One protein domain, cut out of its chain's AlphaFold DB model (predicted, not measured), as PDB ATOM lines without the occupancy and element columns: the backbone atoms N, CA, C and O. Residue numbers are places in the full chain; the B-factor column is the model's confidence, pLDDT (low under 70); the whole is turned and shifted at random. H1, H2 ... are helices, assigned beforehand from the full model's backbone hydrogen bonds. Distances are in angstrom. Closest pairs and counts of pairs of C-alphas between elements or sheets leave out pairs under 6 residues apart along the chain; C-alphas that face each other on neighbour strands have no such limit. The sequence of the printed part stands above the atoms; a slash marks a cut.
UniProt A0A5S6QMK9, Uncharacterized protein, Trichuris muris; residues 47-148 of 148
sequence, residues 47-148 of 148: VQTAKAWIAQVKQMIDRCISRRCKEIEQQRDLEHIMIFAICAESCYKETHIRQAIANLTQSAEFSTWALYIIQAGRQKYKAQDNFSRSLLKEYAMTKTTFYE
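What this domain is: This is residues 47 to 148 of the 148 residues of an uncharacterized protein of Trichuris muris (UniProt A0A5S6QMK9). One long helix, H1, forms a spine with H4 side by side with it; H5 crosses its first end, and H3, with the short H2, packs at its last end. H6 and H7 fold back from H5, H7 coming near H1, H4 and H5 before its residues 141 to 144 stick out with the tail to residue 148. The printed part has 102 residues with seven named helices, H1 to H7 in chain order, and no named strand: all helix. It is only just compact, close to loose, with a radius of gyration of the C-alphas of 15.3 A and spans of 42 by 30 by 28 A.

Where its parts are: H1, residues 47 to 68, runs 31.8 A from C-alpha 47 at (-32.146, 37.230, 241.979) to C-alpha 68 at (-20.072, 56.079, 264.568). H2 is residues 70 to 73, H3 78 to 92 with 21.2 A, H4 95 to 106 with 16.2 A, H5 108 to 119 with 16.5 A and H6 121 to 126. H7, residues 130 to 144, spans 21.0 A and ends at C-alpha 144, (-26.711, 22.220, 256.473).

How they stand to each other: H1 is the hub, touching three helices. It touches H4 at a shallow tilt of 18 degrees, opposite ways; their closest C-alphas, Val 57 and Ala 100, are 6.5 A apart. Residues 47 to 51 of H1 touch H5, about perpendicular at 79 degrees, the closest C-alphas being Val 47 and Trp 113, 4.7 A. Residues 61 to 68 touch H3 at a steep tilt of 56 degrees, closest at the C-alphas of Ile 65 and Ala 88, 5.6 A. H2 touches H3, with the C-alphas of Ile 72 and Phe 84 closest at 5.7 A. H5 and H6 only just touch, with 3 pairs of C-alphas within 8 A, and only at the corner; the closest are Ile 117 and Tyr 125, 5.9 A. H7 is close to but not clearly touching H5, the closest C-alphas, Ala 114 and Leu 136, being 6.4 A apart. Every O i to N i+4 pair is within hydrogen-bond range in H1, H4, H5, H6 and H7, and 10 of 11 are in H3; H2 is too short for such a pair.

The domain as a whole: The C-alphas farthest apart, Glu 71 and Glu 148, are 46.2 A apart. The printed part has no cut and no long link. Residues 73 to 76, 119 to 123 and 140 to 148 have pLDDT under 70.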
ATOM      1  N   VAL A  47     -33.598  37.042 241.775       88.69
ATOM      2  CA  VAL A  47     -32.146  37.230 241.979       88.69
ATOM      3  C   VAL A  47     -31.791  38.719 242.035       88.69
ATOM      4  O   VAL A  47     -31.011  39.144 242.894       88.69
ATOM      5  N   GLN A  48     -32.381  39.534 241.161       92.38
ATOM      6  CA  GLN A  48     -32.161  40.985 241.135       92.38
ATOM      7  C   GLN A  48     -32.741  41.684 242.371       92.38
ATOM      8  O   GLN A  48     -32.082  42.546 242.958       92.38
ATOM      9  N   THR A  49     -33.922  41.265 242.829       93.00
ATOM     10  CA  THR A  49     -34.526  41.767 244.072       93.00
ATOM     11  C   THR A  49     -33.635  41.475 245.277       93.00
ATOM     12  O   THR A  49     -33.343  42.377 246.065       93.00
ATOM     13  N   ALA A  50     -33.115  40.248 245.386       91.50
ATOM     14  CA  ALA A  50     -32.190  39.883 246.455       91.50
ATOM     15  C   ALA A  50     -30.910  40.732 246.428       91.50
ATOM     16  O   ALA A  50     -30.496  41.251 247.465       91.50
ATOM     17  N   LYS A  51     -30.308  40.936 245.245       92.38
ATOM     18  CA  LYS A  51     -29.135  41.811 245.078       92.38
ATOM     19  C   LYS A  51     -29.421  43.238 245.548       92.38
ATOM     20  O   LYS A  51     -28.601  43.823 246.255       92.38
ATOM     21  N   ALA A  52     -30.583  43.787 245.195       93.25
ATOM     22  CA  ALA A  52     -30.987  45.124 245.620       93.25
ATOM     23  C   ALA A  52     -31.141  45.216 247.147       93.25
ATOM     24  O   ALA A  52     -30.661  46.174 247.753       93.25
ATOM     25  N   TRP A  53     -31.749  44.218 247.791       92.88
ATOM     26  CA  TRP A  53     -31.862  44.183 249.251       92.88
ATOM     27  C   TRP A  53     -30.513  44.012 249.951       92.88
ATOM     28  O   TRP A  53     -30.247  44.718 250.922       92.88
ATOM     29  N   ILE A  54     -29.627  43.149 249.441       90.19
ATOM     30  CA  ILE A  54     -28.252  43.016 249.948       90.19
ATOM     31  C   ILE A  54     -27.548  44.379 249.913       90.19
ATOM     32  O   ILE A  54     -26.957  44.795 250.910       90.19
ATOM     33  N   ALA A  55     -27.658  45.104 248.794       91.69
ATOM     34  CA  ALA A  55     -27.077  46.435 248.652       91.69
ATOM     35  C   ALA A  55     -27.681  47.450 249.639       91.69
ATOM     36  O   ALA A  55     -26.942  48.246 250.219       91.69
ATOM     37  N   GLN A  56     -28.995  47.404 249.884       92.75
ATOM     38  CA  GLN A  56     -29.652  48.270 250.872       92.75
ATOM     39  C   GLN A  56     -29.159  47.998 252.295       92.75
ATOM     40  O   GLN A  56     -28.785  48.935 253.000       92.75
ATOM     41  N   VAL A  57     -29.108  46.729 252.714       88.19
ATOM     42  CA  VAL A  57     -28.622  46.354 254.052       88.19
ATOM     43  C   VAL A  57     -27.157  46.754 254.222       88.19
ATOM     44  O   VAL A  57     -26.791  47.322 255.250       88.19
ATOM     45  N   LYS A  58     -26.331  46.544 253.191       88.12
ATOM     46  CA  LYS A  58     -24.940  47.003 253.179       88.12
ATOM     47  C   LYS A  58     -24.847  48.517 253.368       88.12
ATOM     48  O   LYS A  58     -24.138  48.978 254.254       88.12
ATOM     49  N   GLN A  59     -25.637  49.287 252.624       87.56
ATOM     50  CA  GLN A  59     -25.656  50.741 252.757       87.56
ATOM     51  C   GLN A  59     -26.113  51.199 254.154       87.56
ATOM     52  O   GLN A  59     -25.608  52.198 254.665       87.56
ATOM     53  N   MET A  60     -27.055  50.494 254.791       87.38
ATOM     54  CA  MET A  60     -27.463  50.786 256.172       87.38
ATOM     55  C   MET A  60     -26.297  50.616 257.151       87.38
ATOM     56  O   MET A  60     -26.072  51.483 257.998       87.38
ATOM     57  N   ILE A  61     -25.536  49.531 257.006       85.31
ATOM     58  CA  ILE A  61     -24.350  49.260 257.820       85.31
ATOM     59  C   ILE A  61     -23.275  50.320 257.563       85.31
ATOM     60  O   ILE A  61     -22.793  50.928 258.516       85.31
ATOM     61  N   ASP A  62     -22.961  50.607 256.299       85.94
ATOM     62  CA  ASP A  62     -21.936  51.586 255.919       85.94
ATOM     63  C   ASP A  62     -22.272  52.986 256.454       85.94
ATOM     64  O   ASP A  62     -21.397  53.695 256.955       85.94
ATOM     65  N   ARG A  63     -23.556  53.377 256.437       88.00
ATOM     66  CA  ARG A  63     -24.031  54.630 257.052       88.00
ATOM     67  C   ARG A  63     -23.854  54.626 258.567       88.00
ATOM     68  O   ARG A  63     -23.488  55.656 259.131       88.00
ATOM     69  N   CYS A  64     -24.109  53.500 259.232       87.62
ATOM     70  CA  CYS A  64     -23.869  53.383 260.666       87.62
ATOM     71  C   CYS A  64     -22.375  53.519 260.991       87.62
ATOM     72  O   CYS A  64     -22.016  54.327 261.850       87.62
ATOM     73  N   ILE A  65     -21.510  52.801 260.268       85.75
ATOM     74  CA  ILE A  65     -20.053  52.832 260.458       85.75
ATOM     75  C   ILE A  65     -19.524  54.243 260.194       85.75
ATOM     76  O   ILE A  65     -18.877  54.824 261.060       85.75
ATOM     77  N   SER A  66     -19.902  54.855 259.070       85.06
ATOM     78  CA  SER A  66     -19.519  56.232 258.721       85.06
ATOM     79  C   SER A  66     -19.992  57.269 259.742       85.06
ATOM     80  O   SER A  66     -19.406  58.341 259.853       85.06
ATOM     81  N   ARG A  67     -21.078  57.000 260.477       88.81
ATOM     82  CA  ARG A  67     -21.569  57.902 261.526       88.81
ATOM     83  C   ARG A  67     -20.839  57.693 262.851       88.81
ATOM     84  O   ARG A  67     -20.596  58.664 263.554       88.81
ATOM     85  N   ARG A  68     -20.552  56.442 263.222       84.88
ATOM     86  CA  ARG A  68     -20.072  56.079 264.568       84.88
ATOM     87  C   ARG A  68     -18.560  55.882 264.657       84.88
ATOM     88  O   ARG A  68     -18.006  56.092 265.727       84.88
ATOM     89  N   CYS A  69     -17.908  55.493 263.565       84.56
ATOM     90  CA  CYS A  69     -16.513  55.039 263.548       84.56
ATOM     91  C   CYS A  69     -15.580  55.932 262.716       84.56
ATOM     92  O   CYS A  69     -14.399  55.624 262.582       84.56
ATOM     93  N   LYS A  70     -16.092  57.046 262.177       81.56
ATOM     94  CA  LYS A  70     -15.391  57.935 261.235       81.56
ATOM     95  C   LYS A  70     -14.036  58.439 261.729       81.56
ATOM     96  O   LYS A  70     -13.097  58.546 260.951       81.56
ATOM     97  N   GLU A  71     -13.947  58.777 263.011       74.62
ATOM     98  CA  GLU A  71     -12.720  59.317 263.612       74.62
ATOM     99  C   GLU A  71     -11.644  58.236 263.793       74.62
ATOM    100  O   GLU A  71     -10.455  58.537 263.766       74.62
ATOM    101  N   ILE A  72     -12.062  56.971 263.910       72.81
ATOM    102  CA  ILE A  72     -11.176  55.815 264.081       72.81
ATOM    103  C   ILE A  72     -10.664  55.326 262.714       72.81
ATOM    104  O   ILE A  72      -9.516  54.914 262.592       72.81
ATOM    105  N   GLU A  73     -11.489  55.432 261.666       63.75
ATOM    106  CA  GLU A  73     -11.184  54.992 260.292       63.75
ATOM    107  C   GLU A  73      -9.963  55.694 259.665       63.75
ATOM    108  O   GLU A  73      -9.314  55.158 258.768       63.75
ATOM    109  N   GLN A  74      -9.617  56.894 260.140       65.62
ATOM    110  CA  GLN A  74      -8.506  57.683 259.597       65.62
ATOM    111  C   GLN A  74      -7.122  57.212 260.075       65.62
ATOM    112  O   GLN A  74      -6.110  57.644 259.519       65.62
ATOM    113  N   GLN A  75      -7.058  56.325 261.074       63.91
ATOM    114  CA  GLN A  75      -5.812  55.854 261.679       63.91
ATOM    115  C   GLN A  75      -5.539  54.392 261.296       63.91
ATOM    116  O   GLN A  75      -6.441  53.559 261.285       63.91
ATOM    117  N   ARG A  76      -4.289  54.081 260.924       67.38
ATOM    118  CA  ARG A  76      -3.908  52.792 260.305       67.38
ATOM    119  C   ARG A  76      -3.015  51.897 261.166       67.38
ATOM    120  O   ARG A  76      -2.473  50.921 260.653       67.38
ATOM    121  N   ASP A  77      -2.819  52.217 262.439       79.44
ATOM    122  CA  ASP A  77      -2.105  51.296 263.324       79.44
ATOM    123  C   ASP A  77      -3.007  50.131 263.775       79.44
ATOM    124  O   ASP A  77      -4.235  50.161 263.650       79.44
ATOM    125  N   LEU A  78      -2.374  49.060 264.256       72.19
ATOM    126  CA  LEU A  78      -3.058  47.819 264.622       72.19
ATOM    127  C   LEU A  78      -4.100  48.032 265.731       72.19
ATOM    128  O   LEU A  78      -5.158  47.404 265.708       72.19
ATOM    129  N   GLU A  79      -3.808  48.913 266.686       76.12
ATOM    130  CA  GLU A  79      -4.690  49.214 267.810       76.12
ATOM    131  C   GLU A  79      -5.966  49.912 267.316       76.12
ATOM    132  O   GLU A  79      -7.076  49.479 267.631       76.12
ATOM    133  N   HIS A  80      -5.828  50.896 266.430       71.88
ATOM    134  CA  HIS A  80      -6.953  51.591 265.811       71.88
ATOM    135  C   HIS A  80      -7.754  50.696 264.865       71.88
ATOM    136  O   HIS A  80      -8.978  50.807 264.834       71.88
ATOM    137  N   ILE A  81      -7.125  49.740 264.171       73.88
ATOM    138  CA  ILE A  81      -7.845  48.718 263.391       73.88
ATOM    139  C   ILE A  81      -8.730  47.860 264.308       73.88
ATOM    140  O   ILE A  81      -9.888  47.593 263.983       73.88
ATOM    141  N   MET A  82      -8.222  47.447 265.475       73.75
ATOM    142  CA  MET A  82      -9.009  46.676 266.443       73.75
ATOM    143  C   MET A  82     -10.166  47.497 267.020       73.75
ATOM    144  O   MET A  82     -11.290  46.999 267.120       73.75
ATOM    145  N   ILE A  83      -9.923  48.766 267.356       77.44
ATOM    146  CA  ILE A  83     -10.956  49.682 267.856       77.44
ATOM    147  C   ILE A  83     -12.014  49.939 266.774       77.44
ATOM    148  O   ILE A  83     -13.214  49.873 267.057       77.44
ATOM    149  N   PHE A  84     -11.596  50.156 265.524       77.94
ATOM    150  CA  PHE A  84     -12.495  50.293 264.379       77.94
ATOM    151  C   PHE A  84     -13.351  49.040 264.229       77.94
ATOM    152  O   PHE A  84     -14.561  49.142 264.032       77.94
ATOM    153  N   ALA A  85     -12.757  47.858 264.407       75.25
ATOM    154  CA  ALA A  85     -13.485  46.609 264.297       75.25
ATOM    155  C   ALA A  85     -14.555  46.415 265.365       75.25
ATOM    156  O   ALA A  85     -15.676  46.010 265.047       75.25
ATOM    157  N   ILE A  86     -14.249  46.773 266.608       77.44
ATOM    158  CA  ILE A  86     -15.221  46.778 267.704       77.44
ATOM    159  C   ILE A  86     -16.336  47.794 267.423       77.44
ATOM    160  O   ILE A  86     -17.520  47.496 267.608       77.44
ATOM    161  N   CYS A  87     -15.977  48.981 266.929       81.69
ATOM    162  CA  CYS A  87     -16.943  50.009 266.567       81.69
ATOM    163  C   CYS A  87     -17.877  49.537 265.443       81.69
ATOM    164  O   CYS A  87     -19.101  49.612 265.584       81.69
ATOM    165  N   ALA A  88     -17.331  48.971 264.366       81.81
ATOM    166  CA  ALA A  88     -18.107  48.422 263.263       81.81
ATOM    167  C   ALA A  88     -19.013  47.269 263.726       81.81
ATOM    168  O   ALA A  88     -20.182  47.216 263.348       81.81
ATOM    169  N   GLU A  89     -18.534  46.389 264.614       80.44
ATOM    170  CA  GLU A  89     -19.348  45.314 265.196       80.44
ATOM    171  C   GLU A  89     -20.582  45.862 265.936       80.44
ATOM    172  O   GLU A  89     -21.655  45.253 265.897       80.44
ATOM    173  N   SER A  90     -20.471  47.032 266.573       82.44
ATOM    174  CA  SER A  90     -21.610  47.671 267.239       82.44
ATOM    175  C   SER A  90     -22.738  48.033 266.264       82.44
ATOM    176  O   SER A  90     -23.906  47.900 266.629       82.44
ATOM    177  N   CYS A  91     -22.410  48.383 265.013       85.12
ATOM    178  CA  CYS A  91     -23.387  48.629 263.952       85.12
ATOM    179  C   CYS A  91     -24.105  47.347 263.527       85.12
ATOM    180  O   CYS A  91     -25.331  47.326 263.433       85.12
ATOM    181  N   TYR A  92     -23.377  46.240 263.366       80.44
ATOM    182  CA  TYR A  92     -23.987  44.933 263.089       80.44
ATOM    183  C   TYR A  92     -24.919  44.453 264.210       80.44
ATOM    184  O   TYR A  92     -25.819  43.650 263.966       80.44
ATOM    185  N   LYS A  93     -24.712  44.929 265.443       83.00
ATOM    186  CA  LYS A  93     -25.536  44.592 266.610       83.00
ATOM    187  C   LYS A  93     -26.785  45.465 266.750       83.00
ATOM    188  O   LYS A  93     -27.643  45.118 267.563       83.00
ATOM    189  N   GLU A  94     -26.927  46.549 265.982       84.81
ATOM    190  CA  GLU A  94     -28.115  47.403 266.055       84.81
ATOM    191  C   GLU A  94     -29.375  46.631 265.639       84.81
ATOM    192  O   GLU A  94     -29.395  45.935 264.623       84.81
ATOM    193  N   THR A  95     -30.447  46.759 266.428       88.88
ATOM    194  CA  THR A  95     -31.661  45.936 266.295       88.88
ATOM    195  C   THR A  95     -32.251  45.972 264.889       88.88
ATOM    196  O   THR A  95     -32.594  44.928 264.342       88.88
ATOM    197  N   HIS A  96     -32.326  47.154 264.277       88.81
ATOM    198  CA  HIS A  96     -32.903  47.313 262.945       88.81
ATOM    199  C   HIS A  96     -32.012  46.722 261.838       88.81
ATOM    200  O   HIS A  96     -32.538  46.169 260.877       88.81
ATOM    201  N   ILE A  97     -30.681  46.769 261.986       84.06
ATOM    202  CA  ILE A  97     -29.740  46.106 261.068       84.06
ATOM    203  C   ILE A  97     -29.854  44.589 261.214       84.06
ATOM    204  O   ILE A  97     -29.990  43.886 260.215       84.06
ATOM    205  N   ARG A  98     -29.880  44.072 262.449       86.19
ATOM    206  CA  ARG A  98     -30.075  42.637 262.704       86.19
ATOM    207  C   ARG A  98     -31.386  42.128 262.123       86.19
ATOM    208  O   ARG A  98     -31.404  41.063 261.517       86.19
ATOM    209  N   GLN A  99     -32.466  42.887 262.289       86.75
ATOM    210  CA  GLN A  99     -33.765  42.534 261.731       86.75
ATOM    211  C   GLN A  99     -33.754  42.583 260.201       86.75
ATOM    212  O   GLN A  99     -34.288  41.677 259.570       86.75
ATOM    213  N   ALA A 100     -33.101  43.576 259.591       86.44
ATOM    214  CA  ALA A 100     -32.960  43.647 258.139       86.44
ATOM    215  C   ALA A 100     -32.163  42.453 257.575       86.44
ATOM    216  O   ALA A 100     -32.589  41.843 256.598       86.44
ATOM    217  N   ILE A 101     -31.058  42.067 258.228       84.69
ATOM    218  CA  ILE A 101     -30.275  40.872 257.873       84.69
ATOM    219  C   ILE A 101     -31.111  39.596 258.047       84.69
ATOM    220  O   ILE A 101     -31.102  38.732 257.171       84.69
ATOM    221  N   ALA A 102     -31.854  39.468 259.149       84.38
ATOM    222  CA  ALA A 102     -32.706  38.307 259.403       84.38
ATOM    223  C   ALA A 102     -33.818  38.179 258.351       84.38
ATOM    224  O   ALA A 102     -33.987  37.115 257.763       84.38
ATOM    225  N   ASN A 103     -34.522  39.275 258.054       87.75
ATOM    226  CA  ASN A 103     -35.570  39.303 257.035       87.75
ATOM    227  C   ASN A 103     -35.016  38.930 255.655       87.75
ATOM    228  O   ASN A 103     -35.628  38.135 254.949       87.75
ATOM    229  N   LEU A 104     -33.846  39.471 255.294       88.19
ATOM    230  CA  LEU A 104     -33.160  39.135 254.051       88.19
ATOM    231  C   LEU A 104     -32.825  37.640 254.000       88.19
ATOM    232  O   LEU A 104     -33.243  36.953 253.082       88.19
ATOM    233  N   THR A 105     -32.104  37.118 254.990       82.00
ATOM    234  CA  THR A 105     -31.621  35.722 254.985       82.00
ATOM    235  C   THR A 105     -32.736  34.675 255.055       82.00
ATOM    236  O   THR A 105     -32.544  33.545 254.603       82.00
ATOM    237  N   GLN A 106     -33.907  35.039 255.583       83.94
ATOM    238  CA  GLN A 106     -35.101  34.189 255.631       83.94
ATOM    239  C   GLN A 106     -35.979  34.299 254.374       83.94
ATOM    240  O   GLN A 106     -36.914  33.512 254.220       83.94
ATOM    241  N   SER A 107     -35.694  35.242 253.474       86.69
ATOM    242  CA  SER A 107     -36.521  35.504 252.298       86.69
ATOM    243  C   SER A 107     -36.346  34.445 251.198       86.69
ATOM    244  O   SER A 107     -35.301  33.789 251.058       86.69
ATOM    245  N   ALA A 108     -37.397  34.269 250.390       84.38
ATOM    246  CA  ALA A 108     -37.370  33.382 249.227       84.38
ATOM    247  C   ALA A 108     -36.419  33.918 248.144       84.38
ATOM    248  O   ALA A 108     -35.709  33.150 247.489       84.38
ATOM    249  N   GLU A 109     -36.350  35.242 248.010       88.25
ATOM    250  CA  GLU A 109     -35.458  35.956 247.103       88.25
ATOM    251  C   GLU A 109     -33.999  35.666 247.434       88.25
ATOM    252  O   GLU A 109     -33.230  35.257 246.562       88.25
ATOM    253  N   PHE A 110     -33.621  35.797 248.707       86.88
ATOM    254  CA  PHE A 110     -32.267  35.490 249.144       86.88
ATOM    255  C   PHE A 110     -31.922  34.016 248.947       86.88
ATOM    256  O   PHE A 110     -30.825  33.706 248.489       86.88
ATOM    257  N   SER A 111     -32.857  33.106 249.233       82.94
ATOM    258  CA  SER A 111     -32.650  31.675 248.982       82.94
ATOM    259  C   SER A 111     -32.393  31.389 247.499       82.94
ATOM    260  O   SER A 111     -31.510  30.602 247.167       82.94
ATOM    261  N   THR A 112     -33.111  32.065 246.601       83.25
ATOM    262  CA  THR A 112     -32.939  31.929 245.145       83.25
ATOM    263  C   THR A 112     -31.604  32.509 244.681       83.25
ATOM    264  O   THR A 112     -30.878  31.864 243.928       83.25
ATOM    265  N   TRP A 113     -31.218  33.683 245.187       87.44
ATOM    266  CA  TRP A 113     -29.903  34.268 244.918       87.44
ATOM    267  C   TRP A 113     -28.757  33.405 245.451       87.44
ATOM    268  O   TRP A 113     -27.760  33.216 244.755       87.44
ATOM    269  N   ALA A 114     -28.899  32.841 246.652       81.62
ATOM    270  CA  ALA A 114     -27.910  31.935 247.215       81.62
ATOM    271  C   ALA A 114     -27.726  30.720 246.299       81.62
ATOM    272  O   ALA A 114     -26.596  30.430 245.914       81.62
ATOM    273  N   LEU A 115     -28.823  30.076 245.879       75.88
ATOM    274  CA  LEU A 115     -28.804  28.961 244.924       75.88
ATOM    275  C   LEU A 115     -28.130  29.336 243.601       75.88
ATOM    276  O   LEU A 115     -27.264  28.593 243.145       75.88
ATOM    277  N   TYR A 116     -28.446  30.506 243.038       81.12
ATOM    278  CA  TYR A 116     -27.765  31.021 241.850       81.12
ATOM    279  C   TYR A 116     -26.245  31.115 242.057       81.12
ATOM    280  O   TYR A 116     -25.485  30.560 241.268       81.12
ATOM    281  N   ILE A 117     -25.772  31.767 243.128       78.75
ATOM    282  CA  ILE A 117     -24.327  31.937 243.379       78.75
ATOM    283  C   ILE A 117     -23.622  30.593 243.570       78.75
ATOM    284  O   ILE A 117     -22.504  30.398 243.090       78.75
ATOM    285  N   ILE A 118     -24.273  29.678 244.277       70.31
ATOM    286  CA  ILE A 118     -23.780  28.329 244.520       70.31
ATOM    287  C   ILE A 118     -23.622  27.580 243.195       70.31
ATOM    288  O   ILE A 118     -22.541  27.082 242.895       70.31
ATOM    289  N   GLN A 119     -24.663  27.543 242.367       68.12
ATOM    290  CA  GLN A 119     -24.647  26.807 241.103       68.12
ATOM    291  C   GLN A 119     -23.742  27.462 240.053       68.12
ATOM    292  O   GLN A 119     -23.109  26.765 239.264       68.12
ATOM    293  N   ALA A 120     -23.595  28.788 240.091       69.00
ATOM    294  CA  ALA A 120     -22.662  29.523 239.245       69.00
ATOM    295  C   ALA A 120     -21.182  29.336 239.662       69.00
ATOM    296  O   ALA A 120     -20.259  29.747 238.951       69.00
ATOM    297  N   GLY A 121     -20.938  28.681 240.800       66.62
ATOM    298  CA  GLY A 121     -19.644  28.132 241.181       66.62
ATOM    299  C   GLY A 121     -18.642  29.133 241.762       66.62
ATOM    300  O   GLY A 121     -18.922  30.302 242.051       66.62
ATOM    301  N   ARG A 122     -17.406  28.650 241.959       67.31
ATOM    302  CA  ARG A 122     -16.348  29.348 242.718       67.31
ATOM    303  C   ARG A 122     -16.028  30.744 242.183       67.31
ATOM    304  O   ARG A 122     -15.743  31.631 242.983       67.31
ATOM    305  N   GLN A 123     -16.051  30.952 240.866       69.69
ATOM    306  CA  GLN A 123     -15.719  32.251 240.267       69.69
ATOM    307  C   GLN A 123     -16.740  33.328 240.650       69.69
ATOM    308  O   GLN A 123     -16.359  34.392 241.138       69.69
ATOM    309  N   LYS A 124     -18.037  33.030 240.516       73.75
ATOM    310  CA  LYS A 124     -19.115  33.962 240.869       73.75
ATOM    311  C   LYS A 124     -19.184  34.205 242.376       73.75
ATOM    312  O   LYS A 124     -19.407  35.343 242.780       73.75
ATOM    313  N   TYR A 125     -18.884  33.192 243.195       71.50
ATOM    314  CA  TYR A 125     -18.705  33.352 244.643       71.50
ATOM    315  C   TYR A 125     -17.533  34.283 244.999       71.50
ATOM    316  O   TYR A 125     -17.696  35.207 245.796       71.50
ATOM    317  N   LYS A 126     -16.349  34.080 244.397       71.56
ATOM    318  CA  LYS A 126     -15.163  34.927 244.628       71.56
ATOM    319  C   LYS A 126     -15.391  36.380 244.196       71.56
ATOM    320  O   LYS A 126     -14.838  37.277 244.825       71.56
ATOM    321  N   ALA A 127     -16.215  36.612 243.177       77.31
ATOM    322  CA  ALA A 127     -16.565  37.950 242.708       77.31
ATOM    323  C   ALA A 127     -17.500  38.727 243.660       77.31
ATOM    324  O   ALA A 127     -17.609  39.942 243.532       77.31
ATOM    325  N   GLN A 128     -18.169  38.059 244.610       79.88
ATOM    326  CA  GLN A 128     -19.019  38.737 245.595       79.88
ATOM    327  C   GLN A 128     -18.178  39.495 246.620       79.88
ATOM    328  O   GLN A 128     -17.096  39.046 246.996       79.88
ATOM    329  N   ASP A 129     -18.691  40.604 247.141       81.12
ATOM    330  CA  ASP A 129     -18.028  41.341 248.213       81.12
ATOM    331  C   ASP A 129     -18.069  40.583 249.560       81.12
ATOM    332  O   ASP A 129     -18.816  39.619 249.746       81.12
ATOM    333  N   ASN A 130     -17.256  41.018 250.529       73.81
ATOM    334  CA  ASN A 130     -17.108  40.338 251.824       73.81
ATOM    335  C   ASN A 130     -18.425  40.172 252.597       73.81
ATOM    336  O   ASN A 130     -18.609  39.146 253.258       73.81
ATOM    337  N   PHE A 131     -19.327  41.156 252.529       79.50
ATOM    338  CA  PHE A 131     -20.619  41.082 253.210       79.50
ATOM    339  C   PHE A 131     -21.472  39.960 252.611       79.50
ATOM    340  O   PHE A 131     -21.859  39.032 253.320       79.50
ATOM    341  N   SER A 132     -21.645  39.972 251.289       81.50
ATOM    342  CA  SER A 132     -22.367  38.942 250.534       81.50
ATOM    343  C   SER A 132     -21.792  37.537 250.757       81.50
ATOM    344  O   SER A 132     -22.537  36.586 250.998       81.50
ATOM    345  N   ARG A 133     -20.459  37.391 250.771       78.81
ATOM    346  CA  ARG A 133     -19.798  36.109 251.085       78.81
ATOM    347  C   ARG A 133     -20.074  35.625 252.509       78.81
ATOM    348  O   ARG A 133     -20.209  34.420 252.720       78.81
ATOM    349  N   SER A 134     -20.152  36.544 253.471       75.38
ATOM    350  CA  SER A 134     -20.452  36.222 254.871       75.38
ATOM    351  C   SER A 134     -21.902  35.772 255.040       75.38
ATOM    352  O   SER A 134     -22.136  34.756 255.689       75.38
ATOM    353  N   LEU A 135     -22.850  36.442 254.373       78.12
ATOM    354  CA  LEU A 135     -24.257  36.025 254.340       78.12
ATOM    355  C   LEU A 135     -24.418  34.620 253.748       78.12
ATOM    356  O   LEU A 135     -25.106  33.781 254.322       78.12
ATOM    357  N   LEU A 136     -23.741  34.332 252.631       76.31
ATOM    358  CA  LEU A 136     -23.752  33.000 252.016       76.31
ATOM    359  C   LEU A 136     -23.201  31.928 252.960       76.31
ATOM    360  O   LEU A 136     -23.736  30.825 253.012       76.31
ATOM    361  N   LYS A 137     -22.151  32.246 253.726       74.50
ATOM    362  CA  LYS A 137     -21.571  31.327 254.712       74.50
ATOM    363  C   LYS A 137     -22.519  31.071 255.887       74.50
ATOM    364  O   LYS A 137     -22.639  29.933 256.328       74.50
ATOM    365  N   GLU A 138     -23.185  32.100 256.395       70.88
ATOM    366  CA  GLU A 138     -24.164  31.957 257.477       70.88
ATOM    367  C   GLU A 138     -25.384  31.145 257.028       70.88
ATOM    368  O   GLU A 138     -25.792  30.198 257.705       70.88
ATOM    369  N   TYR A 139     -25.912  31.446 255.841       73.19
ATOM    370  CA  TYR A 139     -26.997  30.687 255.223       73.19
ATOM    371  C   TYR A 139     -26.625  29.221 255.026       73.19
ATOM    372  O   TYR A 139     -27.387  28.331 255.399       73.19
ATOM    373  N   ALA A 140     -25.425  28.978 254.500       67.31
ATOM    374  CA  ALA A 140     -24.863  27.652 254.329       67.31
ATOM    375  C   ALA A 140     -24.877  26.846 255.620       67.31
ATOM    376  O   ALA A 140     -25.476  25.777 255.665       67.31
ATOM    377  N   MET A 141     -24.267  27.398 256.671       64.19
ATOM    378  CA  MET A 141     -24.191  26.756 257.979       64.19
ATOM    379  C   MET A 141     -25.576  26.483 258.567       64.19
ATOM    380  O   MET A 141     -25.777  25.439 259.171       64.19
ATOM    381  N   THR A 142     -26.528  27.397 258.359       63.03
ATOM    382  CA  THR A 142     -27.898  27.272 258.874       63.03
ATOM    383  C   THR A 142     -28.703  26.215 258.128       63.03
ATOM    384  O   THR A 142     -29.534  25.550 258.730       63.03
ATOM    385  N   LYS A 143     -28.504  26.063 256.814       58.88
ATOM    386  CA  LYS A 143     -29.243  25.087 256.003       58.88
ATOM    387  C   LYS A 143     -28.658  23.682 256.090       58.88
ATOM    388  O   LYS A 143     -29.417  22.729 255.971       58.88
ATOM    389  N   THR A 144     -27.356  23.536 256.333       50.00
ATOM    390  CA  THR A 144     -26.711  22.220 256.473       50.00
ATOM    391  C   THR A 144     -27.066  21.507 257.771       50.00
ATOM    392  O   THR A 144     -27.173  20.290 257.764       50.00
ATOM    393  N   THR A 145     -27.331  22.237 258.856       45.59
ATOM    394  CA  THR A 145     -27.764  21.653 260.139       45.59
ATOM    395  C   THR A 145     -29.159  21.023 260.109       45.59
ATOM    396  O   THR A 145     -29.532  20.377 261.077       45.59
ATOM    397  N   PHE A 146     -29.944  21.197 259.039       33.47
ATOM    398  CA  PHE A 146     -31.245  20.528 258.874       33.47
ATOM    399  C   PHE A 146     -31.165  19.207 258.089       33.47
ATOM    400  O   PHE A 146     -32.191  18.552 257.926       33.47
ATOM    401  N   TYR A 147     -29.986  18.841 257.572       32.06
ATOM    402  CA  TYR A 147     -29.767  17.618 256.787       32.06
ATOM    403  C   TYR A 147     -28.849  16.596 257.485       32.06
ATOM    404  O   TYR A 147     -28.488  15.595 256.868       32.06
ATOM    405  N   GLU A 148     -28.497  16.834 258.751       32.84
ATOM    406  CA  GLU A 148     -27.902  15.851 259.675       32.84
ATOM    407  C   GLU A 148     -28.951  15.411 260.704       32.84
ATOM    408  O   GLU A 148     -28.949  14.211 261.061       32.84
TER     409      GLU A 148